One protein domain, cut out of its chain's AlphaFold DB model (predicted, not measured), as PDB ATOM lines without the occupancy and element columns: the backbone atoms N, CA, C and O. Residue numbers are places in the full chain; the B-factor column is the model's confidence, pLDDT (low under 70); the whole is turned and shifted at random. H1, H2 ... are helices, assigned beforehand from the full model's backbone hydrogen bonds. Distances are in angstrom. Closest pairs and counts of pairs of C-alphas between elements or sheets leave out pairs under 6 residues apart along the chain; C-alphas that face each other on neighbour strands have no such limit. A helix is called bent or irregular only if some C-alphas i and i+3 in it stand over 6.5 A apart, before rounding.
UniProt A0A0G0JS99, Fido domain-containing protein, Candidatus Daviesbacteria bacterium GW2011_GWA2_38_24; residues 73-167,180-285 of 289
ATOM      1  N   ILE A  73      37.651 -11.803  49.431       88.00
ATOM      2  CA  ILE A  73      38.393 -10.658  49.973       88.00
ATOM      3  C   ILE A  73      39.173  -9.941  48.860       88.00
ATOM      4  O   ILE A  73      39.467  -8.754  48.974       88.00
ATOM      5  N   ASN A  74      39.478 -10.639  47.760       82.81
ATOM      6  CA  ASN A  74      40.232 -10.080  46.644       82.81
ATOM      7  C   ASN A  74      39.362  -9.151  45.775       82.81
ATOM      8  O   ASN A  74      38.312  -9.566  45.280       82.81
ATOM      9  N   ASP A  75      39.830  -7.922  45.554       83.88
ATOM     10  CA  ASP A  75      39.190  -6.900  44.715       83.88
ATOM     11  C   ASP A  75      39.674  -6.894  43.258       83.88
ATOM     12  O   ASP A  75      39.051  -6.254  42.414       83.88
ATOM     13  N   GLU A  76      40.745  -7.620  42.937       76.12
ATOM     14  CA  GLU A  76      41.338  -7.673  41.591       76.12
ATOM     15  C   GLU A  76      40.597  -8.635  40.645       76.12
ATOM     16  O   GLU A  76      41.014  -8.869  39.512       76.12
ATOM     17  N   VAL A  77      39.465  -9.191  41.085       70.88
ATOM     18  CA  VAL A  77      38.665 -10.110  40.276       70.88
ATOM     19  C   VAL A  77      37.953  -9.338  39.166       70.88
ATOM     20  O   VAL A  77      37.179  -8.410  39.415       70.88
ATOM     21  N   GLN A  78      38.178  -9.773  37.927       74.25
ATOM     22  CA  GLN A  78      37.511  -9.245  36.741       74.25
ATOM     23  C   GLN A  78      36.717 -10.331  36.029       74.25
ATOM     24  O   GLN A  78      37.169 -11.468  35.884       74.25
ATOM     25  N   VAL A  79      35.554  -9.956  35.502       68.94
ATOM     26  CA  VAL A  79      34.759 -10.812  34.615       68.94
ATOM     27  C   VAL A  79      34.527 -10.058  33.314       68.94
ATOM     28  O   VAL A  79      34.022  -8.941  33.312       68.94
ATOM     29  N   VAL A  80      34.961 -10.655  32.198       66.88
ATOM     30  CA  VAL A  80      34.891 -10.049  30.849       66.88
ATOM     31  C   VAL A  80      35.504  -8.634  30.820       66.88
ATOM     32  O   VAL A  80      34.959  -7.701  30.246       66.88
ATOM     33  N   GLY A  81      36.648  -8.461  31.493       66.62
ATOM     34  CA  GLY A  81      37.383  -7.189  31.529       66.62
ATOM     35  C   GLY A  81      36.714  -6.074  32.342       66.62
ATOM     36  O   GLY A  81      37.178  -4.937  32.297       66.62
ATOM     37  N   ARG A  82      35.639  -6.369  33.085       71.25
ATOM     38  CA  ARG A  82      34.981  -5.413  33.984       71.25
ATOM     39  C   ARG A  82      35.392  -5.659  35.430       71.25
ATOM     40  O   ARG A  82      35.462  -6.805  35.874       71.25
ATOM     41  N   ASN A  83      35.619  -4.566  36.154       75.38
ATOM     42  CA  ASN A  83      35.825  -4.603  37.598       75.38
ATOM     43  C   ASN A  83      34.507  -4.947  38.293       75.38
ATOM     44  O   ASN A  83      33.465  -4.367  37.984       75.38
ATOM     45  N   LEU A  84      34.580  -5.878  39.234       83.00
ATOM     46  CA  LEU A  84      33.438  -6.325  40.019       83.00
ATOM     47  C   LEU A  84      33.245  -5.458  41.271       83.00
ATOM     48  O   LEU A  84      34.077  -4.610  41.607       83.00
ATOM     49  N   VAL A  85      32.138  -5.684  41.983       86.00
ATOM     50  CA  VAL A  85      31.860  -5.032  43.274       86.00
ATOM     51  C   VAL A  85      33.011  -5.283  44.256       86.00
ATOM     52  O   VAL A  85      33.481  -6.407  44.390       86.00
ATOM     53  N   LYS A  86      33.479  -4.256  44.968       88.94
ATOM     54  CA  LYS A  86      34.574  -4.410  45.939       88.94
ATOM     55  C   LYS A  86      34.121  -5.139  47.201       88.94
ATOM     56  O   LYS A  86      32.980  -4.974  47.624       88.94
ATOM     57  N   HIS A  87      35.026  -5.861  47.854       89.81
ATOM     58  CA  HIS A  87      34.800  -6.630  49.077       89.81
ATOM     59  C   HIS A  87      34.057  -5.821  50.145       89.81
ATOM     60  O   HIS A  87      33.044  -6.273  50.676       89.81
ATOM     61  N   ARG A  88      34.504  -4.582  50.395       91.50
ATOM     62  CA  ARG A  88      33.890  -3.672  51.379       91.50
ATOM     63  C   ARG A  88      32.399  -3.401  51.121       91.50
ATOM     64  O   ARG A  88      31.659  -3.128  52.059       91.50
ATOM     65  N   ASP A  89      31.980  -3.481  49.859       92.12
ATOM     66  CA  ASP A  89      30.631  -3.172  49.391       92.12
ATOM     67  C   ASP A  89      29.811  -4.460  49.126       92.12
ATOM     68  O   ASP A  89      28.582  -4.405  49.059       92.12
ATOM     69  N   LEU A  90      30.452  -5.639  49.036       91.88
ATOM     70  CA  LEU A  90      29.807  -6.909  48.662       91.88
ATOM     71  C   LEU A  90      28.597  -7.249  49.534       91.88
ATOM     72  O   LEU A  90      27.555  -7.607  48.992       91.88
ATOM     73  N   ASN A  91      28.700  -7.090  50.858       92.94
ATOM     74  CA  ASN A  91      27.588  -7.357  51.777       92.94
ATOM     75  C   ASN A  91      26.316  -6.587  51.376       92.94
ATOM     76  O   ASN A  91      25.228  -7.160  51.298       92.94
ATOM     77  N   GLN A  92      26.455  -5.290  51.085       92.81
ATOM     78  CA  GLN A  92      25.330  -4.432  50.716       92.81
ATOM     79  C   GLN A  92      24.760  -4.816  49.346       92.81
ATOM     80  O   GLN A  92      23.543  -4.894  49.180       92.81
ATOM     81  N   TYR A  93      25.625  -5.054  48.363       94.12
ATOM     82  CA  TYR A  93      25.201  -5.362  46.998       94.12
ATOM     83  C   TYR A  93      24.555  -6.748  46.894       94.12
ATOM     84  O   TYR A  93      23.551  -6.896  46.198       94.12
ATOM     85  N   VAL A  94      25.059  -7.740  47.636       94.81
ATOM     86  CA  VAL A  94      24.422  -9.060  47.741       94.81
ATOM     87  C   VAL A  94      23.052  -8.942  48.403       94.81
ATOM     88  O   VAL A  94      22.088  -9.484  47.869       94.81
ATOM     89  N   TYR A  95      22.929  -8.183  49.498       93.19
ATOM     90  CA  TYR A  95      21.629  -7.931  50.124       93.19
ATOM     91  C   TYR A  95      20.628  -7.324  49.128       93.19
ATOM     92  O   TYR A  95      19.519  -7.835  48.977       93.19
ATOM     93  N   LEU A  96      21.017  -6.267  48.406       93.12
ATOM     94  CA  LEU A  96      20.144  -5.612  47.426       93.12
ATOM     95  C   LEU A  96      19.736  -6.559  46.290       93.12
ATOM     96  O   LEU A  96      18.561  -6.600  45.927       93.12
ATOM     97  N   PHE A  97      20.673  -7.364  45.790       95.00
ATOM     98  CA  PHE A  97      20.395  -8.382  44.783       95.00
ATOM     99  C   PHE A  97      19.398  -9.438  45.283       95.00
ATOM    100  O   PHE A  97      18.446  -9.774  44.581       95.00
ATOM    101  N   GLU A  98      19.565  -9.942  46.509       93.62
ATOM    102  CA  GLU A  98      18.636 -10.913  47.102       93.62
ATOM    103  C   GLU A  98      17.238 -10.308  47.302       93.62
ATOM    104  O   GLU A  98      16.231 -10.981  47.069       93.62
ATOM    105  N   ARG A  99      17.149  -9.015  47.647       91.62
ATOM    106  CA  ARG A  99      15.875  -8.276  47.721       91.62
ATOM    107  C   ARG A  99      15.226  -8.102  46.350       91.62
ATOM    108  O   ARG A  99      14.024  -8.333  46.226       91.62
ATOM    109  N   TRP A 100      16.003  -7.746  45.327       93.69
ATOM    110  CA  TRP A 100      15.522  -7.705  43.945       93.69
ATOM    111  C   TRP A 100      14.948  -9.068  43.539       93.69
ATOM    112  O   TRP A 100      13.807  -9.139  43.084       93.69
ATOM    113  N   LEU A 101      15.682 -10.153  43.802       92.69
ATOM    114  CA  LEU A 101      15.254 -11.509  43.468       92.69
ATOM    115  C   LEU A 101      13.955 -11.880  44.192       92.69
ATOM    116  O   LEU A 101      13.021 -12.374  43.567       92.69
ATOM    117  N   GLN A 102      13.841 -11.579  45.487       90.25
ATOM    118  CA  GLN A 102      12.608 -11.798  46.247       90.25
ATOM    119  C   GLN A 102      11.404 -11.060  45.647       90.25
ATOM    120  O   GLN A 102      10.314 -11.631  45.571       90.25
ATOM    121  N   ASN A 103      11.591  -9.815  45.206       89.56
ATOM    122  CA  ASN A 103      10.529  -9.023  44.587       89.56
ATOM    123  C   ASN A 103      10.093  -9.617  43.243       89.56
ATOM    124  O   ASN A 103       8.894  -9.779  43.014       89.56
ATOM    125  N   GLN A 104      11.046 -10.012  42.395       91.50
ATOM    126  CA  GLN A 104      10.749 -10.700  41.134       91.50
ATOM    127  C   GLN A 104       9.979 -12.002  41.369       91.50
ATOM    128  O   GLN A 104       8.991 -12.289  40.697       91.50
ATOM    129  N   MET A 105      10.371 -12.770  42.385       87.56
ATOM    130  CA  MET A 105       9.694 -14.021  42.714       87.56
ATOM    131  C   MET A 105       8.274 -13.806  43.243       87.56
ATOM    132  O   MET A 105       7.390 -14.603  42.938       87.56
ATOM    133  N   ASN A 106       8.022 -12.724  43.982       85.75
ATOM    134  CA  ASN A 106       6.669 -12.368  44.414       85.75
ATOM    135  C   ASN A 106       5.756 -12.020  43.231       85.75
ATOM    136  O   ASN A 106       4.585 -12.393  43.248       85.75
ATOM    137  N   GLN A 107       6.290 -11.367  42.197       86.31
ATOM    138  CA  GLN A 107       5.551 -11.087  40.962       86.31
ATOM    139  C   GLN A 107       5.268 -12.383  40.186       86.31
ATOM    140  O   GLN A 107       4.120 -12.676  39.871       86.31
ATOM    141  N   LEU A 108       6.278 -13.239  39.991       86.25
ATOM    142  CA  LEU A 108       6.114 -14.525  39.298       86.25
ATOM    143  C   LEU A 108       5.135 -15.485  39.991       86.25
ATOM    144  O   LEU A 108       4.545 -16.337  39.329       86.25
ATOM    145  N   LYS A 109       4.935 -15.373  41.311       81.44
ATOM    146  CA  LYS A 109       3.907 -16.151  42.027       81.44
ATOM    147  C   LYS A 109       2.491 -15.849  41.524       81.44
ATOM    148  O   LYS A 109       1.652 -16.753  41.547       81.44
ATOM    149  N   GLN A 110       2.245 -14.620  41.072       80.31
ATOM    150  CA  GLN A 110       0.961 -14.179  40.520       80.31
ATOM    151  C   GLN A 110       0.761 -14.661  39.072       80.31
ATOM    152  O   GLN A 110      -0.374 -14.772  38.620       80.31
ATOM    153  N   GLU A 111       1.842 -15.035  38.378       82.00
ATOM    154  CA  GLU A 111       1.846 -15.458  36.971       82.00
ATOM    155  C   GLU A 111       2.534 -16.827  36.777       82.00
ATOM    156  O   GLU A 111       3.628 -16.937  36.211       82.00
ATOM    157  N   PRO A 112       1.918 -17.920  37.248       72.69
ATOM    158  CA  PRO A 112       2.548 -19.242  37.264       72.69
ATOM    159  C   PRO A 112       2.785 -19.877  35.897       72.69
ATOM    160  O   PRO A 112       3.639 -20.750  35.774       72.69
ATOM    161  N   ASP A 113       2.038 -19.432  34.890       76.94
ATOM    162  CA  ASP A 113       2.157 -19.900  33.512       76.94
ATOM    163  C   ASP A 113       3.107 -19.021  32.685       76.94
ATOM    164  O   ASP A 113       3.271 -19.240  31.478       76.94
ATOM    165  N   ASN A 114       3.736 -18.009  33.293       87.56
ATOM    166  CA  ASN A 114       4.676 -17.121  32.621       87.56
ATOM    167  C   ASN A 114       6.090 -17.726  32.576       87.56
ATOM    168  O   ASN A 114       7.041 -17.232  33.181       87.56
ATOM    169  N   ILE A 115       6.229 -18.796  31.784       89.62
ATOM    170  CA  ILE A 115       7.497 -19.520  31.586       89.62
ATOM    171  C   ILE A 115       8.618 -18.580  31.128       89.62
ATOM    172  O   ILE A 115       9.757 -18.716  31.573       89.62
ATOM    173  N   ARG A 116       8.306 -17.622  30.248       92.31
ATOM    174  CA  ARG A 116       9.302 -16.669  29.761       92.31
ATOM    175  C   ARG A 116       9.721 -15.688  30.853       92.31
ATOM    176  O   ARG A 116      10.913 -15.494  31.030       92.31
ATOM    177  N   GLY A 117       8.786 -15.141  31.627       93.12
ATOM    178  CA  GLY A 117       9.111 -14.301  32.783       93.12
ATOM    179  C   GLY A 117      10.011 -15.031  33.784       93.12
ATOM    180  O   GLY A 117      11.004 -14.477  34.250       93.12
ATOM    181  N   ALA A 118       9.743 -16.314  34.046       92.56
ATOM    182  CA  ALA A 118      10.611 -17.139  34.884       92.56
ATOM    183  C   ALA A 118      12.010 -17.337  34.278       92.56
ATOM    184  O   ALA A 118      13.003 -17.240  35.001       92.56
ATOM    185  N   LEU A 119      12.106 -17.574  32.964       94.06
ATOM    186  CA  LEU A 119      13.386 -17.609  32.251       94.06
ATOM    187  C   LEU A 119      14.126 -16.280  32.368       94.06
ATOM    188  O   LEU A 119      15.322 -16.289  32.651       94.06
ATOM    189  N   GLN A 120      13.432 -15.154  32.219       95.69
ATOM    190  CA  GLN A 120      14.037 -13.832  32.292       95.69
ATOM    191  C   GLN A 120      14.640 -13.568  33.676       95.69
ATOM    192  O   GLN A 120      15.828 -13.266  33.791       95.69
ATOM    193  N   VAL A 121      13.867 -13.804  34.740       95.56
ATOM    194  CA  VAL A 121      14.346 -13.659  36.123       95.56
ATOM    195  C   VAL A 121      15.495 -14.623  36.419       95.56
ATOM    196  O   VAL A 121      16.498 -14.214  37.002       95.56
ATOM    197  N   ALA A 122      15.400 -15.887  35.994       95.31
ATOM    198  CA  ALA A 122      16.460 -16.874  36.201       95.31
ATOM    199  C   ALA A 122      17.758 -16.482  35.482       95.31
ATOM    200  O   ALA A 122      18.841 -16.612  36.050       95.31
ATOM    201  N   THR A 123      17.642 -15.970  34.257       95.69
ATOM    202  CA  THR A 123      18.759 -15.508  33.423       95.69
ATOM    203  C   THR A 123      19.433 -14.290  34.044       95.69
ATOM    204  O   THR A 123      20.652 -14.279  34.211       95.69
ATOM    205  N   ALA A 124      18.643 -13.298  34.456       96.38
ATOM    206  CA  ALA A 124      19.145 -12.099  35.108       96.38
ATOM    207  C   ALA A 124      19.802 -12.421  36.456       96.38
ATOM    208  O   ALA A 124      20.910 -11.963  36.719       96.38
ATOM    209  N   ALA A 125      19.182 -13.268  37.285       96.00
ATOM    210  CA  ALA A 125      19.764 -13.697  38.555       96.00
ATOM    211  C   ALA A 125      21.082 -14.453  38.343       96.00
ATOM    212  O   ALA A 125      22.072 -14.209  39.033       96.00
ATOM    213  N   HIS A 126      21.106 -15.351  37.358       94.81
ATOM    214  CA  HIS A 126      22.304 -16.086  36.998       94.81
ATOM    215  C   HIS A 126      23.437 -15.135  36.604       94.81
ATOM    216  O   HIS A 126      24.534 -15.214  37.162       94.81
ATOM    217  N   PHE A 127      23.174 -14.235  35.653       93.25
ATOM    218  CA  PHE A 127      24.169 -13.284  35.177       93.25
ATOM    219  C   PHE A 127      24.615 -12.316  36.275       93.25
ATOM    220  O   PHE A 127      25.815 -12.112  36.424       93.25
ATOM    221  N   GLY A 128      23.702 -11.798  37.099       93.50
ATOM    222  CA  GLY A 128      24.041 -10.916  38.220       93.50
ATOM    223  C   GLY A 128      25.027 -11.563  39.198       93.50
ATOM    224  O   GLY A 128      25.990 -10.926  39.619       93.50
ATOM    225  N   ILE A 129      24.875 -12.863  39.482       94.88
ATOM    226  CA  ILE A 129      25.821 -13.605  40.331       94.88
ATOM    227  C   ILE A 129      27.172 -13.787  39.631       94.88
ATOM    228  O   ILE A 129      28.208 -13.566  40.253       94.88
ATOM    229  N   THR A 130      27.194 -14.203  38.360       90.38
ATOM    230  CA  THR A 130      28.454 -14.553  37.677       90.38
ATOM    231  C   THR A 130      29.219 -13.366  37.099       90.38
ATOM    232  O   THR A 130      30.439 -13.447  36.988       90.38
ATOM    233  N   GLY A 131      28.511 -12.313  36.694       85.06
ATOM    234  CA  GLY A 131      29.009 -11.212  35.870       85.06
ATOM    235  C   GLY A 131      29.065  -9.852  36.564       85.06
ATOM    236  O   GLY A 131      29.882  -9.034  36.158       85.06
ATOM    237  N   GLU A 132      28.260  -9.610  37.606       86.25
ATOM    238  CA  GLU A 132      28.290  -8.336  38.346       86.25
ATOM    239  C   GLU A 132      28.814  -8.468  39.778       86.25
ATOM    240  O   GLU A 132      29.727  -7.744  40.180       86.25
ATOM    241  N   LEU A 133      28.244  -9.385  40.561       91.50
ATOM    242  CA  LEU A 133      28.605  -9.555  41.969       91.50
ATOM    243  C   LEU A 133      29.896 -10.361  42.117       91.50
ATOM    244  O   LEU A 133      30.862  -9.906  42.735       91.50
ATOM    245  N   HIS A 134      29.880 -11.580  41.568       92.19
ATOM    246  CA  HIS A 134      30.905 -12.606  41.751       92.19
ATOM    247  C   HIS A 134      31.358 -12.717  43.221       92.19
ATOM    248  O   HIS A 134      32.515 -12.438  43.538       92.19
ATOM    249  N   PRO A 135      30.436 -13.014  44.156       94.56
ATOM    250  CA  PRO A 135      30.649 -12.732  45.574       94.56
ATOM    251  C   PRO A 135      31.622 -13.683  46.284       94.56
ATOM    252  O   PRO A 135      32.054 -13.360  47.385       94.56
ATOM    253  N   PHE A 136      31.960 -14.834  45.704       93.69
ATOM    254  CA  PHE A 136      32.784 -15.871  46.339       93.69
ATOM    255  C   PHE A 136      34.111 -16.080  45.598       93.69
ATOM    256  O   PHE A 136      34.218 -15.723  44.426       93.69
ATOM    257  N   ASP A 137      35.104 -16.690  46.252       88.50
ATOM    258  CA  ASP A 137      36.387 -17.032  45.609       88.50
ATOM    259  C   ASP A 137      36.264 -18.217  44.627       88.50
ATOM    260  O   ASP A 137      36.987 -18.296  43.641       88.50
ATOM    261  N   ASP A 138      35.319 -19.131  44.867       87.38
ATOM    262  CA  ASP A 138      34.977 -20.255  43.986       87.38
ATOM    263  C   ASP A 138      33.465 -20.526  44.076       87.38
ATOM    264  O   ASP A 138      32.775 -20.086  44.988       87.38
ATOM    265  N   GLY A 139      32.907 -21.254  43.114       88.38
ATOM    266  CA  GLY A 139      31.543 -21.767  43.189       88.38
ATOM    267  C   GLY A 139      30.467 -20.805  42.709       88.38
ATOM    268  O   GLY A 139      29.307 -21.217  42.655       88.38
ATOM    269  N   ASN A 140      30.817 -19.592  42.269       91.69
ATOM    270  CA  ASN A 140      29.865 -18.601  41.751       91.69
ATOM    271  C   ASN A 140      28.978 -19.178  40.642       91.69
ATOM    272  O   ASN A 140      27.755 -19.070  40.711       91.69
ATOM    273  N   GLY A 141      29.562 -19.886  39.669       89.06
ATOM    274  CA  GLY A 141      28.786 -20.527  38.606       89.06
ATOM    275  C   GLY A 141      27.829 -21.613  39.121       89.06
ATOM    276  O   GLY A 141      26.728 -21.769  38.598       89.06
ATOM    277  N   ARG A 142      28.215 -22.365  40.161       89.38
ATOM    278  CA  ARG A 142      27.360 -23.402  40.768       89.38
ATOM    279  C   ARG A 142      26.209 -22.777  41.548       89.38
ATOM    280  O   ARG A 142      25.073 -23.214  41.379       89.38
ATOM    281  N   VAL A 143      26.486 -21.739  42.338       93.12
ATOM    282  CA  VAL A 143      25.463 -20.958  43.046       93.12
ATOM    283  C   VAL A 143      24.492 -20.330  42.045       93.12
ATOM    284  O   VAL A 143      23.287 -20.498  42.196       93.12
ATOM    285  N   ALA A 144      24.991 -19.705  40.976       93.31
ATOM    286  CA  ALA A 144      24.167 -19.089  39.938       93.31
ATOM    287  C   ALA A 144      23.214 -20.086  39.264       93.31
ATOM    288  O   ALA A 144      22.019 -19.818  39.144       93.31
ATOM    289  N   ARG A 145      23.704 -21.276  38.888       90.56
ATOM    290  CA  ARG A 145      22.862 -22.337  38.308       90.56
ATOM    291  C   ARG A 145      21.840 -22.892  39.298       90.56
ATOM    292  O   ARG A 145      20.719 -23.196  38.900       90.56
ATOM    293  N   LEU A 146      22.196 -23.012  40.579       90.12
ATOM    294  CA  LEU A 146      21.256 -23.421  41.629       90.12
ATOM    295  C   LEU A 146      20.147 -22.384  41.816       90.12
ATOM    296  O   LEU A 146      18.979 -22.760  41.838       90.12
ATOM    297  N   VAL A 147      20.492 -21.096  41.875       92.75
ATOM    298  CA  VAL A 147      19.520 -19.997  41.973       92.75
ATOM    299  C   VAL A 147      18.622 -19.944  40.737       92.75
ATOM    300  O   VAL A 147      17.405 -19.872  40.883       92.75
ATOM    301  N   ALA A 148      19.180 -20.069  39.530       92.62
ATOM    302  CA  ALA A 148      18.394 -20.142  38.298       92.62
ATOM    303  C   ALA A 148      17.417 -21.327  38.321       92.62
ATOM    304  O   ALA A 148      16.224 -21.157  38.075       92.62
ATOM    305  N   ASN A 149      17.887 -22.520  38.703       89.38
ATOM    306  CA  ASN A 149      17.020 -23.684  38.875       89.38
ATOM    307  C   ASN A 149      15.934 -23.429  39.926       89.38
ATOM    308  O   ASN A 149      14.794 -23.831  39.722       89.38
ATOM    309  N   PHE A 150      16.255 -22.750  41.028       87.38
ATOM    310  CA  PHE A 150      15.284 -22.415  42.063       87.38
ATOM    311  C   PHE A 150      14.164 -21.521  41.518       87.38
ATOM    312  O   PHE A 150      12.995 -21.852  41.702       87.38
ATOM    313  N   VAL A 151      14.499 -20.456  40.783       89.50
ATOM    314  CA  VAL A 151      13.521 -19.582  40.108       89.50
ATOM    315  C   VAL A 151      12.630 -20.386  39.160       89.50
ATOM    316  O   VAL A 151      11.404 -20.335  39.250       89.50
ATOM    317  N   LEU A 152      13.237 -21.186  38.282       87.81
ATOM    318  CA  LEU A 152      12.509 -21.932  37.258       87.81
ATOM    319  C   LEU A 152      11.594 -23.008  37.860       87.81
ATOM    320  O   LEU A 152      10.462 -23.164  37.415       87.81
ATOM    321  N   MET A 153      12.030 -23.711  38.912       80.44
ATOM    322  CA  MET A 153      11.214 -24.725  39.598       80.44
ATOM    323  C   MET A 153      10.093 -24.134  40.467       80.44
ATOM    324  O   MET A 153       9.201 -24.858  40.910       80.44
ATOM    325  N   GLN A 154      10.137 -22.841  40.784       77.06
ATOM    326  CA  GLN A 154       9.035 -22.168  41.476       77.06
ATOM    327  C   GLN A 154       7.855 -21.895  40.538       77.06
ATOM    328  O   GLN A 154       6.708 -21.912  40.984       77.06
ATOM    329  N   ASN A 155       8.135 -21.712  39.247       72.88
ATOM    330  CA  ASN A 155       7.167 -21.391  38.198       72.88
ATOM    331  C   ASN A 155       6.839 -22.633  37.328       72.88
ATOM    332  O   ASN A 155       6.691 -22.567  36.106       72.88
ATOM    333  N   THR A 156       6.789 -23.816  37.958       69.56
ATOM    334  CA  THR A 156       6.459 -25.088  37.296       69.56
ATOM    335  C   THR A 156       5.179 -25.724  37.828       69.56
ATOM    336  O   THR A 156       5.006 -25.943  39.031       69.56
ATOM    337  N   ASP A 157       4.286 -26.095  36.910       66.94
ATOM    338  CA  ASP A 157       3.061 -26.844  37.214       66.94
ATOM    339  C   ASP A 157       3.368 -28.247  37.727       66.94
ATOM    340  O   ASP A 157       2.662 -28.781  38.584       66.94
ATOM    341  N   GLU A 158       4.469 -28.833  37.255       66.50
ATOM    342  CA  GLU A 158       4.978 -30.131  37.689       66.50
ATOM    343  C   GLU A 158       5.146 -30.168  39.215       66.50
ATOM    344  O   GLU A 158       4.776 -31.148  39.872       66.50
ATOM    345  N   ARG A 159       5.613 -29.060  39.805       66.00
ATOM    346  CA  ARG A 159       5.697 -28.910  41.258       66.00
ATOM    347  C   ARG A 159       4.311 -28.810  41.886       66.00
ATOM    348  O   ARG A 159       4.056 -29.483  42.888       66.00
ATOM    349  N   ARG A 160       3.435 -27.958  41.340       61.97
ATOM    350  CA  ARG A 160       2.109 -27.671  41.917       61.97
ATOM    351  C   ARG A 160       1.250 -28.927  42.022       61.97
ATOM    352  O   ARG A 160       0.648 -29.154  43.074       61.97
ATOM    353  N   PHE A 161       1.259 -29.755  40.979       59.03
ATOM    354  CA  PHE A 161       0.343 -30.886  40.851       59.03
ATOM    355  C   PHE A 161       0.981 -32.248  41.149       59.03
ATOM    356  O   PHE A 161       0.292 -33.127  41.662       59.03
ATOM    357  N   HIS A 162       2.284 -32.429  40.901       62.28
ATOM    358  CA  HIS A 162       2.899 -33.765  40.898       62.28
ATOM    359  C   HIS A 162       4.106 -33.931  41.837       62.28
ATOM    360  O   HIS A 162       4.651 -35.029  41.929       62.28
ATOM    361  N   LYS A 163       4.505 -32.887  42.585       65.44
ATOM    362  CA  LYS A 163       5.623 -32.911  43.560       65.44
ATOM    363  C   LYS A 163       6.951 -33.442  42.983       65.44
ATOM    364  O   LYS A 163       7.777 -33.973  43.727       65.44
ATOM    365  N   PHE A 164       7.152 -33.287  41.677       66.94
ATOM    366  CA  PHE A 164       8.337 -33.753  40.964       66.94
ATOM    367  C   PHE A 164       9.144 -32.576  40.402       66.94
ATOM    368  O   PHE A 164       8.582 -31.518  40.116       66.94
ATOM    369  N   PHE A 165      10.459 -32.765  40.249       67.06
ATOM    370  CA  PHE A 165      11.389 -31.742  39.771       67.06
ATOM    371  C   PHE A 165      12.239 -32.280  38.618       67.06
ATOM    372  O   PHE A 165      12.955 -33.267  38.778       67.06
ATOM    373  N   ILE A 166      12.216 -31.587  37.480       72.44
ATOM    374  CA  ILE A 166      13.230 -31.728  36.430       72.44
ATOM    375  C   ILE A 166      14.120 -30.503  36.556       72.44
ATOM    376  O   ILE A 166      13.633 -29.391  36.360       72.44
ATOM    377  N   LEU A 167      15.395 -30.691  36.908       75.12
ATOM    378  CA  LEU A 167      16.345 -29.582  36.977       75.12
ATOM    379  C   LEU A 167      16.522 -28.979  35.577       75.12
ATOM    380  O   LEU A 167      16.981 -29.690  34.683       75.12
ATOM    381  N   GLU A 180      42.116 -28.873  24.539       68.12
ATOM    382  CA  GLU A 180      41.568 -28.520  23.224       68.12
ATOM    383  C   GLU A 180      41.319 -27.010  23.080       68.12
ATOM    384  O   GLU A 180      41.634 -26.430  22.041       68.12
ATOM    385  N   ILE A 181      40.798 -26.339  24.118       63.56
ATOM    386  CA  ILE A 181      40.627 -24.875  24.098       63.56
ATOM    387  C   ILE A 181      41.979 -24.179  23.917       63.56
ATOM    388  O   ILE A 181      42.088 -23.294  23.069       63.56
ATOM    389  N   ARG A 182      43.006 -24.584  24.678       65.12
ATOM    390  CA  ARG A 182      44.360 -24.021  24.556       65.12
ATOM    391  C   ARG A 182      44.947 -24.255  23.169       65.12
ATOM    392  O   ARG A 182      45.354 -23.284  22.545       65.12
ATOM    393  N   ARG A 183      44.895 -25.488  22.647       74.19
ATOM    394  CA  ARG A 183      45.394 -25.803  21.295       74.19
ATOM    395  C   ARG A 183      44.748 -24.939  20.215       74.19
ATOM    396  O   ARG A 183      45.436 -24.472  19.313       74.19
ATOM    397  N   ARG A 184      43.432 -24.718  20.298       70.00
ATOM    398  CA  ARG A 184      42.706 -23.876  19.334       70.00
ATOM    399  C   ARG A 184      43.137 -22.419  19.419       70.00
ATOM    400  O   ARG A 184      43.444 -21.835  18.390       70.00
ATOM    401  N   LEU A 185      43.229 -21.868  20.629       67.31
ATOM    402  CA  LEU A 185      43.705 -20.498  20.838       67.31
ATOM    403  C   LEU A 185      45.145 -20.308  20.337       67.31
ATOM    404  O   LEU A 185      45.422 -19.325  19.658       67.31
ATOM    405  N   GLU A 186      46.035 -21.264  20.612       77.31
ATOM    406  CA  GLU A 186      47.417 -21.283  20.103       77.31
ATOM    407  C   GLU A 186      47.473 -21.375  18.569       77.31
ATOM    408  O   GLU A 186      48.381 -20.829  17.947       77.31
ATOM    409  N   SER A 187      46.471 -22.009  17.954       81.00
ATOM    410  CA  SER A 187      46.312 -22.122  16.497       81.00
ATOM    411  C   SER A 187      45.513 -20.964  15.880       81.00
ATOM    412  O   SER A 187      45.147 -21.028  14.708       81.00
ATOM    413  N   ASN A 188      45.218 -19.910  16.651       78.12
ATOM    414  CA  ASN A 188      44.377 -18.777  16.249       78.12
ATOM    415  C   ASN A 188      42.950 -19.173  15.798       78.12
ATOM    416  O   ASN A 188      42.260 -18.416  15.111       78.12
ATOM    417  N   GLU A 189      42.485 -20.358  16.198       71.50
ATOM    418  CA  GLU A 189      41.122 -20.835  15.999       71.50
ATOM    419  C   GLU A 189      40.228 -20.419  17.167       71.50
ATOM    420  O   GLU A 189      40.600 -20.488  18.342       71.50
ATOM    421  N   SER A 190      38.977 -20.069  16.861       60.97
ATOM    422  CA  SER A 190      37.979 -19.860  17.908       60.97
ATOM    423  C   SER A 190      37.709 -21.176  18.656       60.97
ATOM    424  O   SER A 190      37.396 -22.195  18.024       60.97
ATOM    425  N   PRO A 191      37.793 -21.197  19.999       63.31
ATOM    426  CA  PRO A 191      37.504 -22.397  20.763       63.31
ATOM    427  C   PRO A 191      36.038 -22.801  20.575       63.31
ATOM    428  O   PRO A 191      35.131 -21.964  20.604       63.31
ATOM    429  N   LYS A 192      35.780 -24.105  20.419       67.06
ATOM    430  CA  LYS A 192      34.415 -24.646  20.447       67.06
ATOM    431  C   LYS A 192      33.894 -24.606  21.884       67.06
ATOM    432  O   LYS A 192      33.937 -25.593  22.610       67.06
ATOM    433  N   LEU A 193      33.435 -23.432  22.307       64.44
ATOM    434  CA  LEU A 193      32.792 -23.256  23.603       64.44
ATOM    435  C   LEU A 193      31.434 -23.962  23.606       64.44
ATOM    436  O   LEU A 193      30.693 -23.907  22.622       64.44
ATOM    437  N   GLN A 194      31.098 -24.582  24.738       71.94
ATOM    438  CA  GLN A 194      29.741 -25.066  24.987       71.94
ATOM    439  C   GLN A 194      28.739 -23.905  24.825       71.94
ATOM    440  O   GLN A 194      29.074 -22.777  25.208       71.94
ATOM    441  N   PRO A 195      27.514 -24.152  24.321       77.44
ATOM    442  CA  PRO A 195      26.532 -23.101  24.034       77.44
ATOM    443  C   PRO A 195      26.286 -22.140  25.203       77.44
ATOM    444  O   PRO A 195      26.321 -20.930  25.025       77.44
ATOM    445  N   TYR A 196      26.151 -22.672  26.421       79.62
ATOM    446  CA  TYR A 196      25.991 -21.878  27.646       79.62
ATOM    447  C   TYR A 196      27.140 -20.887  27.883       79.62
ATOM    448  O   TYR A 196      26.948 -19.773  28.358       79.62
ATOM    449  N   LEU A 197      28.360 -21.289  27.551       77.19
ATOM    450  CA  LEU A 197      29.563 -20.509  27.850       77.19
ATOM    451  C   LEU A 197      29.775 -19.441  26.770       77.19
ATOM    452  O   LEU A 197      30.186 -18.325  27.080       77.19
ATOM    453  N   ARG A 198      29.465 -19.796  25.520       82.50
ATOM    454  CA  ARG A 198      29.361 -18.831  24.431       82.50
ATOM    455  C   ARG A 198      28.323 -17.761  24.769       82.50
ATOM    456  O   ARG A 198      28.640 -16.586  24.682       82.50
ATOM    457  N   ALA A 199      27.148 -18.165  25.249       86.81
ATOM    458  CA  ALA A 199      26.109 -17.233  25.662       86.81
ATOM    459  C   ALA A 199      26.603 -16.258  26.740       86.81
ATOM    460  O   ALA A 199      26.450 -15.055  26.575       86.81
ATOM    461  N   LEU A 200      27.267 -16.741  27.799       83.88
ATOM    462  CA  LEU A 200      27.848 -15.858  28.824       83.88
ATOM    463  C   LEU A 200      28.873 -14.865  28.260       83.88
ATOM    464  O   LEU A 200      28.945 -13.731  28.731       83.88
ATOM    465  N   TYR A 201      29.670 -15.288  27.279       82.12
ATOM    466  CA  TYR A 201      30.621 -14.411  26.603       82.12
ATOM    467  C   TYR A 201      29.901 -13.317  25.802       82.12
ATOM    468  O   TYR A 201      30.198 -12.139  25.980       82.12
ATOM    469  N   GLU A 202      28.899 -13.693  25.005       86.19
ATOM    470  CA  GLU A 202      28.092 -12.754  24.218       86.19
ATOM    471  C   GLU A 202      27.344 -11.748  25.101       86.19
ATOM    472  O   GLU A 202      27.321 -10.558  24.785       86.19
ATOM    473  N   VAL A 203      26.794 -12.195  26.237       87.62
ATOM    474  CA  VAL A 203      26.183 -11.297  27.229       87.62
ATOM    475  C   VAL A 203      27.219 -10.318  27.779       87.62
ATOM    476  O   VAL A 203      26.933  -9.134  27.921       87.62
ATOM    477  N   GLY A 204      28.435 -10.778  28.082       82.25
ATOM    478  CA  GLY A 204      29.497  -9.909  28.587       82.25
ATOM    479  C   GLY A 204      29.908  -8.806  27.603       82.25
ATOM    480  O   GLY A 204      30.216  -7.693  28.030       82.25
ATOM    481  N   GLU A 205      29.873  -9.097  26.300       83.06
ATOM    482  CA  GLU A 205      30.180  -8.128  25.241       83.06
ATOM    483  C   GLU A 205      29.022  -7.164  24.967       83.06
ATOM    484  O   GLU A 205      29.227  -5.951  24.916       83.06
ATOM    485  N   LYS A 206      27.804  -7.691  24.796       87.44
ATOM    486  CA  LYS A 206      26.640  -6.914  24.336       87.44
ATOM    487  C   LYS A 206      25.810  -6.321  25.468       87.44
ATOM    488  O   LYS A 206      25.060  -5.384  25.238       87.44
ATOM    489  N   TRP A 207      25.951  -6.857  26.678       88.44
ATOM    490  CA  TRP A 207      25.110  -6.541  27.835       88.44
ATOM    491  C   TRP A 207      23.611  -6.825  27.617       88.44
ATOM    492  O   TRP A 207      22.749  -6.218  28.252       88.44
ATOM    493  N   ASP A 208      23.332  -7.799  26.750       93.38
ATOM    494  CA  ASP A 208      22.011  -8.347  26.449       93.38
ATOM    495  C   ASP A 208      21.953  -9.796  26.939       93.38
ATOM    496  O   ASP A 208      22.835 -10.603  26.644       93.38
ATOM    497  N   LEU A 209      20.918 -10.123  27.707       95.06
ATOM    498  CA  LEU A 209      20.704 -11.424  28.322       95.06
ATOM    499  C   LEU A 209      20.052 -12.446  27.382       95.06
ATOM    500  O   LEU A 209      20.028 -13.627  27.736       95.06
ATOM    501  N   LEU A 210      19.561 -12.052  26.198       95.25
ATOM    502  CA  LEU A 210      18.894 -12.966  25.258       95.25
ATOM    503  C   LEU A 210      19.709 -14.230  24.921       95.25
ATOM    504  O   LEU A 210      19.129 -15.320  24.982       95.25
ATOM    505  N   PRO A 211      21.029 -14.164  24.638       94.00
ATOM    506  CA  PRO A 211      21.816 -15.369  24.368       94.00
ATOM    507  C   PRO A 211      21.795 -16.357  25.541       94.00
ATOM    508  O   PRO A 211      21.712 -17.574  25.349       94.00
ATOM    509  N   LEU A 212      21.844 -15.849  26.778       93.19
ATOM    510  CA  LEU A 212      21.789 -16.685  27.974       93.19
ATOM    511  C   LEU A 212      20.375 -17.222  28.214       93.19
ATOM    512  O   LEU A 212      20.243 -18.401  28.532       93.19
ATOM    513  N   GLU A 213      19.334 -16.416  27.992       95.00
ATOM    514  CA  GLU A 213      17.931 -16.852  28.062       95.00
ATOM    515  C   GLU A 213      17.678 -18.035  27.115       95.00
ATOM    516  O   GLU A 213      17.153 -19.071  27.535       95.00
ATOM    517  N   GLN A 214      18.145 -17.930  25.867       94.62
ATOM    518  CA  GLN A 214      18.061 -19.002  24.878       94.62
ATOM    519  C   GLN A 214      18.825 -20.257  25.320       94.62
ATOM    520  O   GLN A 214      18.315 -21.377  25.206       94.62
ATOM    521  N   ALA A 215      20.043 -20.089  25.843       92.00
ATOM    522  CA  ALA A 215      20.850 -21.206  26.321       92.00
ATOM    523  C   ALA A 215      20.194 -21.926  27.514       92.00
ATOM    524  O   ALA A 215      20.221 -23.160  27.575       92.00
ATOM    525  N   LEU A 216      19.571 -21.187  28.439       92.19
ATOM    526  CA  LEU A 216      18.834 -21.768  29.566       92.19
ATOM    527  C   LEU A 216      17.570 -22.498  29.100       92.19
ATOM    528  O   LEU A 216      17.336 -23.628  29.535       92.19
ATOM    529  N   ALA A 217      16.795 -21.913  28.181       93.44
ATOM    530  CA  ALA A 217      15.621 -22.560  27.596       93.44
ATOM    531  C   ALA A 217      15.998 -23.875  26.890       93.44
ATOM    532  O   ALA A 217      15.390 -24.917  27.138       93.44
ATOM    533  N   THR A 218      17.068 -23.856  26.093       92.50
ATOM    534  CA  THR A 218      17.590 -25.039  25.390       92.50
ATOM    535  C   THR A 218      18.059 -26.120  26.366       92.50
ATOM    536  O   THR A 218      17.722 -27.294  26.210       92.50
ATOM    537  N   SER A 219      18.792 -25.733  27.416       90.12
ATOM    538  CA  SER A 219      19.246 -26.662  28.463       90.12
ATOM    539  C   SER A 219      18.069 -27.325  29.183       90.12
ATOM    540  O   SER A 219      18.118 -28.514  29.521       90.12
ATOM    541  N   TRP A 220      16.978 -26.579  29.373       90.25
ATOM    542  CA  TRP A 220      15.768 -27.108  29.984       90.25
ATOM    543  C   TRP A 220      15.066 -28.117  29.076       90.25
ATOM    544  O   TRP A 220      14.715 -29.202  29.539       90.25
ATOM    545  N   VAL A 221      14.941 -27.821  27.778       92.31
ATOM    546  CA  VAL A 221      14.414 -28.774  26.783       92.31
ATOM    547  C   VAL A 221      15.201 -30.086  26.818       92.31
ATOM    548  O   VAL A 221      14.601 -31.149  26.952       92.31
ATOM    549  N   GLN A 222      16.534 -30.021  26.810       90.62
ATOM    550  CA  GLN A 222      17.395 -31.209  26.880       90.62
ATOM    551  C   GLN A 222      17.202 -32.008  28.177       90.62
ATOM    552  O   GLN A 222      17.237 -33.240  28.179       90.62
ATOM    553  N   SER A 223      16.995 -31.325  29.303       88.12
ATOM    554  CA  SER A 223      16.731 -31.983  30.586       88.12
ATOM    555  C   SER A 223      15.357 -32.658  30.616       88.12
ATOM    556  O   SER A 223      15.241 -33.763  31.146       88.12
ATOM    557  N   ILE A 224      14.344 -32.055  29.984       89.62
ATOM    558  CA  ILE A 224      13.034 -32.685  29.780       89.62
ATOM    559  C   ILE A 224      13.150 -33.899  28.850       89.62
ATOM    560  O   ILE A 224      12.567 -34.939  29.144       89.62
ATOM    561  N   ASP A 225      13.923 -33.807  27.770       91.56
ATOM    562  CA  ASP A 225      14.096 -34.914  26.824       91.56
ATOM    563  C   ASP A 225      14.761 -36.132  27.452       91.56
ATOM    564  O   ASP A 225      14.276 -37.250  27.279       91.56
ATOM    565  N   ARG A 226      15.810 -35.920  28.254       88.38
ATOM    566  CA  ARG A 226      16.424 -37.003  29.035       88.38
ATOM    567  C   ARG A 226      15.417 -37.653  29.977       88.38
ATOM    568  O   ARG A 226      15.307 -38.873  29.996       88.38
ATOM    569  N   PHE A 227      14.640 -36.845  30.699       87.00
ATOM    570  CA  PHE A 227      13.604 -37.360  31.591       87.00
ATOM    571  C   PHE A 227      12.550 -38.190  30.841       87.00
ATOM    572  O   PHE A 227      12.225 -39.290  31.273       87.00
ATOM    573  N   LEU A 228      12.026 -37.688  29.718       88.44
ATOM    574  CA  LEU A 228      11.022 -38.399  28.923       88.44
ATOM    575  C   LEU A 228      11.583 -39.696  28.321       88.44
ATOM    576  O   LEU A 228      10.867 -40.694  28.272       88.44
ATOM    577  N   GLY A 229      12.851 -39.696  27.900       87.44
ATOM    578  CA  GLY A 229      13.548 -40.896  27.440       87.44
ATOM    579  C   GLY A 229      13.649 -41.960  28.533       87.44
ATOM    580  O   GLY A 229      13.205 -43.091  28.332       87.44
ATOM    581  N   ASP A 230      14.146 -41.582  29.712       83.88
ATOM    582  CA  ASP A 230      14.251 -42.477  30.873       83.88
ATOM    583  C   ASP A 230      12.882 -42.990  31.333       83.88
ATOM    584  O   ASP A 230      12.749 -44.145  31.745       83.88
ATOM    585  N   PHE A 231      11.860 -42.136  31.271       83.12
ATOM    586  CA  PHE A 231      10.491 -42.484  31.621       83.12
ATOM    587  C   PHE A 231       9.917 -43.540  30.669       83.12
ATOM    588  O   PHE A 231       9.415 -44.562  31.135       83.12
ATOM    589  N   ASN A 232      10.040 -43.337  29.351       82.81
ATOM    590  CA  ASN A 232       9.557 -44.290  28.347       82.81
ATOM    591  C   ASN A 232      10.252 -45.653  28.491       82.81
ATOM    592  O   ASN A 232       9.581 -46.678  28.517       82.81
ATOM    593  N   LEU A 233      11.576 -45.668  28.700       80.06
ATOM    594  CA  LEU A 233      12.342 -46.907  28.894       80.06
ATOM    595  C   LEU A 233      11.881 -47.737  30.103       80.06
ATOM    596  O   LEU A 233      12.041 -48.958  30.099       80.06
ATOM    597  N   ARG A 234      11.357 -47.094  31.153       73.75
ATOM    598  CA  ARG A 234      10.776 -47.783  32.320       73.75
ATOM    599  C   ARG A 234       9.352 -48.249  32.033       73.75
ATOM    600  O   ARG A 234       9.009 -49.384  32.341       73.75
ATOM    601  N   HIS A 235       8.548 -47.404  31.392       73.12
ATOM    602  CA  HIS A 235       7.169 -47.733  31.031       73.12
ATOM    603  C   HIS A 235       7.066 -48.922  30.069       73.12
ATOM    604  O   HIS A 235       6.226 -49.795  30.283       73.12
ATOM    605  N   ASP A 236       7.948 -48.994  29.071       69.81
ATOM    606  CA  ASP A 236       7.985 -50.097  28.103       69.81
ATOM    607  C   ASP A 236       8.368 -51.437  28.756       69.81
ATOM    608  O   ASP A 236       7.997 -52.499  28.259       69.81
ATOM    609  N   LYS A 237       9.095 -51.404  29.883       65.00
ATOM    610  CA  LYS A 237       9.489 -52.603  30.640       65.00
ATOM    611  C   LYS A 237       8.416 -53.082  31.610       65.00
ATOM    612  O   LYS A 237       8.226 -54.287  31.739       65.00
ATOM    613  N   ASP A 238       7.729 -52.153  32.271       66.62
ATOM    614  CA  ASP A 238       6.855 -52.484  33.400       66.62
ATOM    615  C   ASP A 238       5.357 -52.476  33.038       66.62
ATOM    616  O   ASP A 238       4.521 -52.837  33.864       66.62
ATOM    617  N   GLY A 239       4.984 -52.073  31.815       62.00
ATOM    618  CA  GLY A 239       3.610 -52.167  31.298       62.00
ATOM    619  C   GLY A 239       2.568 -51.326  32.051       62.00
ATOM    620  O   GLY A 239       1.366 -51.485  31.833       62.00
ATOM    621  N   PHE A 240       2.995 -50.430  32.943       59.31
ATOM    622  CA  PHE A 240       2.085 -49.576  33.697       59.31
ATOM    623  C   PHE A 240       1.395 -48.591  32.754       59.31
ATOM    624  O   PHE A 240       2.034 -47.927  31.947       59.31
ATOM    625  N   ASN A 241       0.074 -48.461  32.854       66.88
ATOM    626  CA  ASN A 241      -0.691 -47.467  32.106       66.88
ATOM    627  C   ASN A 241      -1.561 -46.668  33.078       66.88
ATOM    628  O   ASN A 241      -2.780 -46.816  33.134       66.88
ATOM    629  N   ASN A 242      -0.906 -45.879  33.929       79.38
ATOM    630  CA  ASN A 242      -1.564 -45.074  34.950       79.38
ATOM    631  C   ASN A 242      -2.040 -43.732  34.351       79.38
ATOM    632  O   ASN A 242      -1.216 -42.955  33.857       79.38
ATOM    633  N   PRO A 243      -3.342 -43.395  34.436       80.50
ATOM    634  CA  PRO A 243      -3.878 -42.123  33.943       80.50
ATOM    635  C   PRO A 243      -3.215 -40.876  34.548       80.50
ATOM    636  O   PRO A 243      -3.152 -39.828  33.904       80.50
ATOM    637  N   THR A 244      -2.715 -40.963  35.784       79.31
ATOM    638  CA  THR A 244      -2.007 -39.855  36.445       79.31
ATOM    639  C   THR A 244      -0.675 -39.558  35.764       79.31
ATOM    640  O   THR A 244      -0.344 -38.392  35.542       79.31
ATOM    641  N   ASP A 245       0.049 -40.603  35.366       80.19
ATOM    642  CA  ASP A 245       1.341 -40.468  34.702       80.19
ATOM    643  C   ASP A 245       1.161 -39.933  33.278       80.19
ATOM    644  O   ASP A 245       1.876 -39.025  32.859       80.19
ATOM    645  N   GLN A 246       0.115 -40.368  32.565       82.81
ATOM    646  CA  GLN A 246      -0.239 -39.793  31.261       82.81
ATOM    647  C   GLN A 246      -0.527 -38.285  31.338       82.81
ATOM    648  O   GLN A 246      -0.066 -37.520  30.486       82.81
ATOM    649  N   LYS A 247      -1.262 -37.838  32.368       84.31
ATOM    650  CA  LYS A 247      -1.540 -36.410  32.595       84.31
ATOM    651  C   LYS A 247      -0.259 -35.624  32.879       84.31
ATOM    652  O   LYS A 247      -0.063 -34.571  32.274       84.31
ATOM    653  N   LEU A 248       0.620 -36.144  33.739       83.06
ATOM    654  CA  LEU A 248       1.922 -35.534  34.025       83.06
ATOM    655  C   LEU A 248       2.766 -35.403  32.749       83.06
ATOM    656  O   LEU A 248       3.281 -34.327  32.446       83.06
ATOM    657  N   ILE A 249       2.862 -36.470  31.957       86.44
ATOM    658  CA  ILE A 249       3.631 -36.471  30.710       86.44
ATOM    659  C   ILE A 249       3.053 -35.481  29.694       86.44
ATOM    660  O   ILE A 249       3.813 -34.794  29.009       86.44
ATOM    661  N   ALA A 250       1.727 -35.343  29.610       87.69
ATOM    662  CA  ALA A 250       1.098 -34.331  28.767       87.69
ATOM    663  C   ALA A 250       1.466 -32.899  29.202       87.69
ATOM    664  O   ALA A 250       1.775 -32.066  28.348       87.69
ATOM    665  N   VAL A 251       1.493 -32.616  30.512       86.44
ATOM    666  CA  VAL A 251       1.945 -31.321  31.058       86.44
ATOM    667  C   VAL A 251       3.402 -31.051  30.675       86.44
ATOM    668  O   VAL A 251       3.693 -30.004  30.096       86.44
ATOM    669  N   ILE A 252       4.294 -32.021  30.901       87.88
ATOM    670  CA  ILE A 252       5.726 -31.905  30.588       87.88
ATOM    671  C   ILE A 252       5.950 -31.670  29.086       87.88
ATOM    672  O   ILE A 252       6.747 -30.816  28.698       87.88
ATOM    673  N   ARG A 253       5.220 -32.380  28.215       90.94
ATOM    674  CA  ARG A 253       5.309 -32.200  26.755       90.94
ATOM    675  C   ARG A 253       4.850 -30.813  26.310       90.94
ATOM    676  O   ARG A 253       5.518 -30.204  25.476       90.94
ATOM    677  N   ARG A 254       3.758 -30.281  26.876       90.19
ATOM    678  CA  ARG A 254       3.316 -28.901  26.597       90.19
ATOM    679  C   ARG A 254       4.367 -27.880  27.020       90.19
ATOM    680  O   ARG A 254       4.651 -26.954  26.264       90.19
ATOM    681  N   ARG A 255       4.986 -28.073  28.191       88.44
ATOM    682  CA  ARG A 255       6.085 -27.217  28.656       88.44
ATOM    683  C   ARG A 255       7.275 -27.269  27.705       88.44
ATOM    684  O   ARG A 255       7.760 -26.215  27.304       88.44
ATOM    685  N   LYS A 256       7.699 -28.469  27.293       92.81
ATOM    686  CA  LYS A 256       8.761 -28.644  26.292       92.81
ATOM    687  C   LYS A 256       8.455 -27.854  25.017       92.81
ATOM    688  O   LYS A 256       9.303 -27.086  24.582       92.81
ATOM    689  N   ALA A 257       7.257 -28.008  24.452       94.38
ATOM    690  CA  ALA A 257       6.866 -27.315  23.224       94.38
ATOM    691  C   ALA A 257       6.958 -25.787  23.369       94.38
ATOM    692  O   ALA A 257       7.505 -25.114  22.501       94.38
ATOM    693  N   ARG A 258       6.504 -25.242  24.505       93.12
ATOM    694  CA  ARG A 258       6.600 -23.803  24.782       93.12
ATOM    695  C   ARG A 258       8.043 -23.325  24.954       93.12
ATOM    696  O   ARG A 258       8.374 -22.242  24.492       93.12
ATOM    697  N   LEU A 259       8.905 -24.119  25.589       93.50
ATOM    698  CA  LEU A 259      10.331 -23.799  25.718       93.50
ATOM    699  C   LEU A 259      11.053 -23.813  24.368       93.50
ATOM    700  O   LEU A 259      11.869 -22.929  24.124       93.50
ATOM    701  N   VAL A 260      10.729 -24.772  23.495       96.12
ATOM    702  CA  VAL A 260      11.240 -24.824  22.115       96.12
ATOM    703  C   VAL A 260      10.827 -23.564  21.359       96.12
ATOM    704  O   VAL A 260      11.694 -22.853  20.868       96.12
ATOM    705  N   GLN A 261       9.536 -23.220  21.385       96.56
ATOM    706  CA  GLN A 261       9.026 -22.010  20.737       96.56
ATOM    707  C   GLN A 261       9.731 -20.740  21.236       96.56
ATOM    708  O   GLN A 261      10.068 -19.871  20.435       96.56
ATOM    709  N   ILE A 262       9.960 -20.619  22.551       95.06
ATOM    710  CA  ILE A 262      10.696 -19.483  23.126       95.06
ATOM    711  C   ILE A 262      12.132 -19.459  22.588       95.06
ATOM    712  O   ILE A 262      12.576 -18.420  22.112       95.06
ATOM    713  N   ALA A 263      12.851 -20.583  22.639       94.50
ATOM    714  CA  ALA A 263      14.242 -20.657  22.195       94.50
ATOM    715  C   ALA A 263      14.403 -20.346  20.695       94.50
ATOM    716  O   ALA A 263      15.335 -19.636  20.322       94.50
ATOM    717  N   GLU A 264      13.490 -20.838  19.856       95.88
ATOM    718  CA  GLU A 264      13.438 -20.553  18.416       95.88
ATOM    719  C   GLU A 264      13.110 -19.080  18.157       95.88
ATOM    720  O   GLU A 264      13.832 -18.407  17.431       95.88
ATOM    721  N   SER A 265      12.108 -18.530  18.850       95.75
ATOM    722  CA  SER A 265      11.738 -17.115  18.716       95.75
ATOM    723  C   SER A 265      12.872 -16.167  19.124       95.75
ATOM    724  O   SER A 265      13.035 -15.114  18.511       95.75
ATOM    725  N   ILE A 266      13.680 -16.522  20.137       94.31
ATOM    726  CA  ILE A 266      14.895 -15.759  20.476       94.31
ATOM    727  C   ILE A 266      15.921 -15.865  19.339       94.31
ATOM    728  O   ILE A 266      16.476 -14.847  18.934       94.31
ATOM    729  N   ALA A 267      16.149 -17.070  18.804       91.75
ATOM    730  CA  ALA A 267      17.101 -17.307  17.714       91.75
ATOM    731  C   ALA A 267      16.765 -16.504  16.448       91.75
ATOM    732  O   ALA A 267      17.659 -16.019  15.759       91.75
ATOM    733  N   GLU A 268      15.473 -16.375  16.155       94.44
ATOM    734  CA  GLU A 268      14.930 -15.648  15.006       94.44
ATOM    735  C   GLU A 268      14.920 -14.123  15.204       94.44
ATOM    736  O   GLU A 268      14.638 -13.385  14.263       94.44
ATOM    737  N   GLY A 269      15.233 -13.632  16.408       92.56
ATOM    738  CA  GLY A 269      15.188 -12.203  16.724       92.56
ATOM    739  C   GLY A 269      13.769 -11.658  16.919       92.56
ATOM    740  O   GLY A 269      13.563 -10.448  16.867       92.56
ATOM    741  N   ASN A 270      12.788 -12.525  17.184       93.69
ATOM    742  CA  ASN A 270      11.386 -12.133  17.391       93.69
ATOM    743  C   ASN A 270      11.130 -11.524  18.778       93.69
ATOM    744  O   ASN A 270      10.003 -11.130  19.093       93.69
ATOM    745  N   TYR A 271      12.151 -11.467  19.631       90.81
ATOM    746  CA  TYR A 271      12.058 -10.893  20.960       90.81
ATOM    747  C   TYR A 271      12.916  -9.637  21.106       90.81
ATOM    748  O   TYR A 271      14.024  -9.586  20.576       90.81
ATOM    749  N   PRO A 272      12.424  -8.630  21.855       91.69
ATOM    750  CA  PRO A 272      13.231  -7.466  22.179       91.69
ATOM    751  C   PRO A 272      14.396  -7.862  23.087       91.69
ATOM    752  O   PRO A 272      14.312  -8.859  23.809       91.69
ATOM    753  N   GLU A 273      15.432  -7.023  23.077       90.75
ATOM    754  CA  GLU A 273      16.595  -7.108  23.962       90.75
ATOM    755  C   GLU A 273      16.173  -7.371  25.413       90.75
ATOM    756  O   GLU A 273      15.288  -6.702  25.963       90.75
ATOM    757  N   HIS A 274      16.839  -8.325  26.055       93.50
ATOM    758  CA  HIS A 274      16.647  -8.606  27.465       93.50
ATOM    759  C   HIS A 274      17.763  -7.911  28.238       93.50
ATOM    760  O   HIS A 274      18.832  -8.455  28.492       93.50
ATOM    761  N   LYS A 275      17.508  -6.665  28.625       92.62
ATOM    762  CA  LYS A 275      18.504  -5.844  29.317       92.62
ATOM    763  C   LYS A 275      18.844  -6.402  30.693       92.62
ATOM    764  O   LYS A 275      17.958  -6.840  31.428       92.62
ATOM    765  N   VAL A 276      20.116  -6.289  31.072       90.75
ATOM    766  CA  VAL A 276      20.549  -6.543  32.451       90.75
ATOM    767  C   VAL A 276      19.829  -5.558  33.386       90.75
ATOM    768  O   VAL A 276      19.963  -4.341  33.210       90.75
ATOM    769  N   PRO A 277      19.031  -6.040  34.356       91.94
ATOM    770  CA  PRO A 277      18.297  -5.160  35.248       91.94
ATOM    771  C   PRO A 277      19.250  -4.492  36.238       91.94
ATOM    772  O   PRO A 277      20.272  -5.050  36.627       91.94
ATOM    773  N   ASN A 278      18.883  -3.308  36.720       90.19
ATOM    774  CA  ASN A 278      19.615  -2.695  37.818       90.19
ATOM    775  C   ASN A 278      19.190  -3.338  39.148       90.19
ATOM    776  O   ASN A 278      18.219  -2.907  39.780       90.19
ATOM    777  N   PHE A 279      19.947  -4.355  39.564       90.25
ATOM    778  CA  PHE A 279      19.738  -5.137  40.787       90.25
ATOM    779  C   PHE A 279      19.761  -4.305  42.083       90.25
ATOM    780  O   PHE A 279      19.320  -4.781  43.127       90.25
ATOM    781  N   TYR A 280      20.269  -3.069  42.037       87.19
ATOM    782  CA  TYR A 280      20.567  -2.252  43.218       87.19
ATOM    783  C   TYR A 280      19.616  -1.060  43.390       87.19
ATOM    784  O   TYR A 280      19.780  -0.261  44.311       87.19
ATOM    785  N   THR A 281      18.610  -0.923  42.522       72.00
ATOM    786  CA  THR A 281      17.653   0.203  42.528       72.00
ATOM    787  C   THR A 281      16.817   0.332  43.798       72.00
ATOM    788  O   THR A 281      16.389   1.442  44.115       72.00
ATOM    789  N   THR A 282      16.649  -0.738  44.582       57.41
ATOM    790  CA  THR A 282      15.951  -0.702  45.883       57.41
ATOM    791  C   THR A 282      16.555   0.327  46.852       57.41
ATOM    792  O   THR A 282      15.880   0.785  47.771       57.41
ATOM    793  N   LYS A 283      17.795   0.773  46.596       47.06
ATOM    794  CA  LYS A 283      18.493   1.845  47.323       47.06
ATOM    795  C   LYS A 283      17.735   3.186  47.354       47.06
ATOM    796  O   LYS A 283      18.004   3.978  48.245       47.06
ATOM    797  N   PHE A 284      16.798   3.455  46.437       42.66
ATOM    798  CA  PHE A 284      16.108   4.757  46.364       42.66
ATOM    799  C   PHE A 284      14.699   4.807  46.965       42.66
ATOM    800  O   PHE A 284      14.173   5.902  47.137       42.66
ATOM    801  N   GLN A 285      14.088   3.671  47.305       40.25
ATOM    802  CA  GLN A 285      12.746   3.659  47.905       40.25
ATOM    803  C   GLN A 285      12.775   3.442  49.422       40.25
ATOM    804  O   GLN A 285      11.934   3.995  50.117       40.25
TER     805      GLN A 285
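What this domain is: This is residues 73 to 167 and 180 to 285 of the 289 residues of the protein "Fido domain-containing protein" of Candidatus Daviesbacteria bacterium GW2011_GWA2_38_24 (UniProt A0A0G0JS99). Three helices, H1, H2 and H3, make an up-and-down bundle, each running against the one before; a long helical hairpin, H7 and H8, meets H2 at a steep angle, and its tip, residues 232 to 243, sticks out. H6 folds back beside the first turns of H7, H5 lies off by itself, and small H9 touches H1. The 201 printed residues hold nine named helices, H1 to H9 in order, and no named strand: all helix. The whole is compact, with a radius of gyration of the C-alphas of 19.2 A and spans of 59 by 52 by 34 A.

Where its parts are: H1, residues 87 to 110, 35.7 A long, begins at C-alpha 87 (34.800, -6.630, 49.077); it is irregular, C-alphas 88 and 91 being 7.3 A apart. H2, residues 115 to 133, 25.5 A, has a kink of 26 degrees near residue 127 and is only just irregular, C-alphas 130 and 133 being 6.6 A apart. H3 is residues 140 to 154, H4 157 to 162, H5 180 to 186 and H6 195 to 206. H7, residues 210 to 238, spans 42.1 A, and H8, residues 243 to 267, 36.3 A. H9, residues 281 to 284, ends at C-alpha 284 (16.108, 4.757, 46.364).

How they stand to each other: H2 touches H1 at a shallow tilt of 2 degrees, C-alphas of Leu 108 and Ala 118 closest at 6.8 A, and H3 at 20 degrees, Ala 122 and Ala 148 at 4.3 A; both are hairpins. H7 touches H2 at a steep 60 degrees (Thr 123 to Glu 213, 5.6 A), H8 (Gln 214 to Ala 263, 5.0 A) and H6 (Ala 199 to Pro 211, 4.9 A). H4 touches H8, His 162 to Leu 248, 7.2 A. O i to N i+4 pairs are all within hydrogen-bond range in H3, H4, H5, H6 and H8, but 17 of 20 in H1, 14 of 15 in H2 and 24 of 25 in H7; H9 is too short for one.

The domain as a whole: Residues 168 to 179 are not printed, with 28.7 A between C-alphas 167 and 180. The link H8 to H9 is long. Low pLDDT includes residues 156 to 165 and 236 to 241.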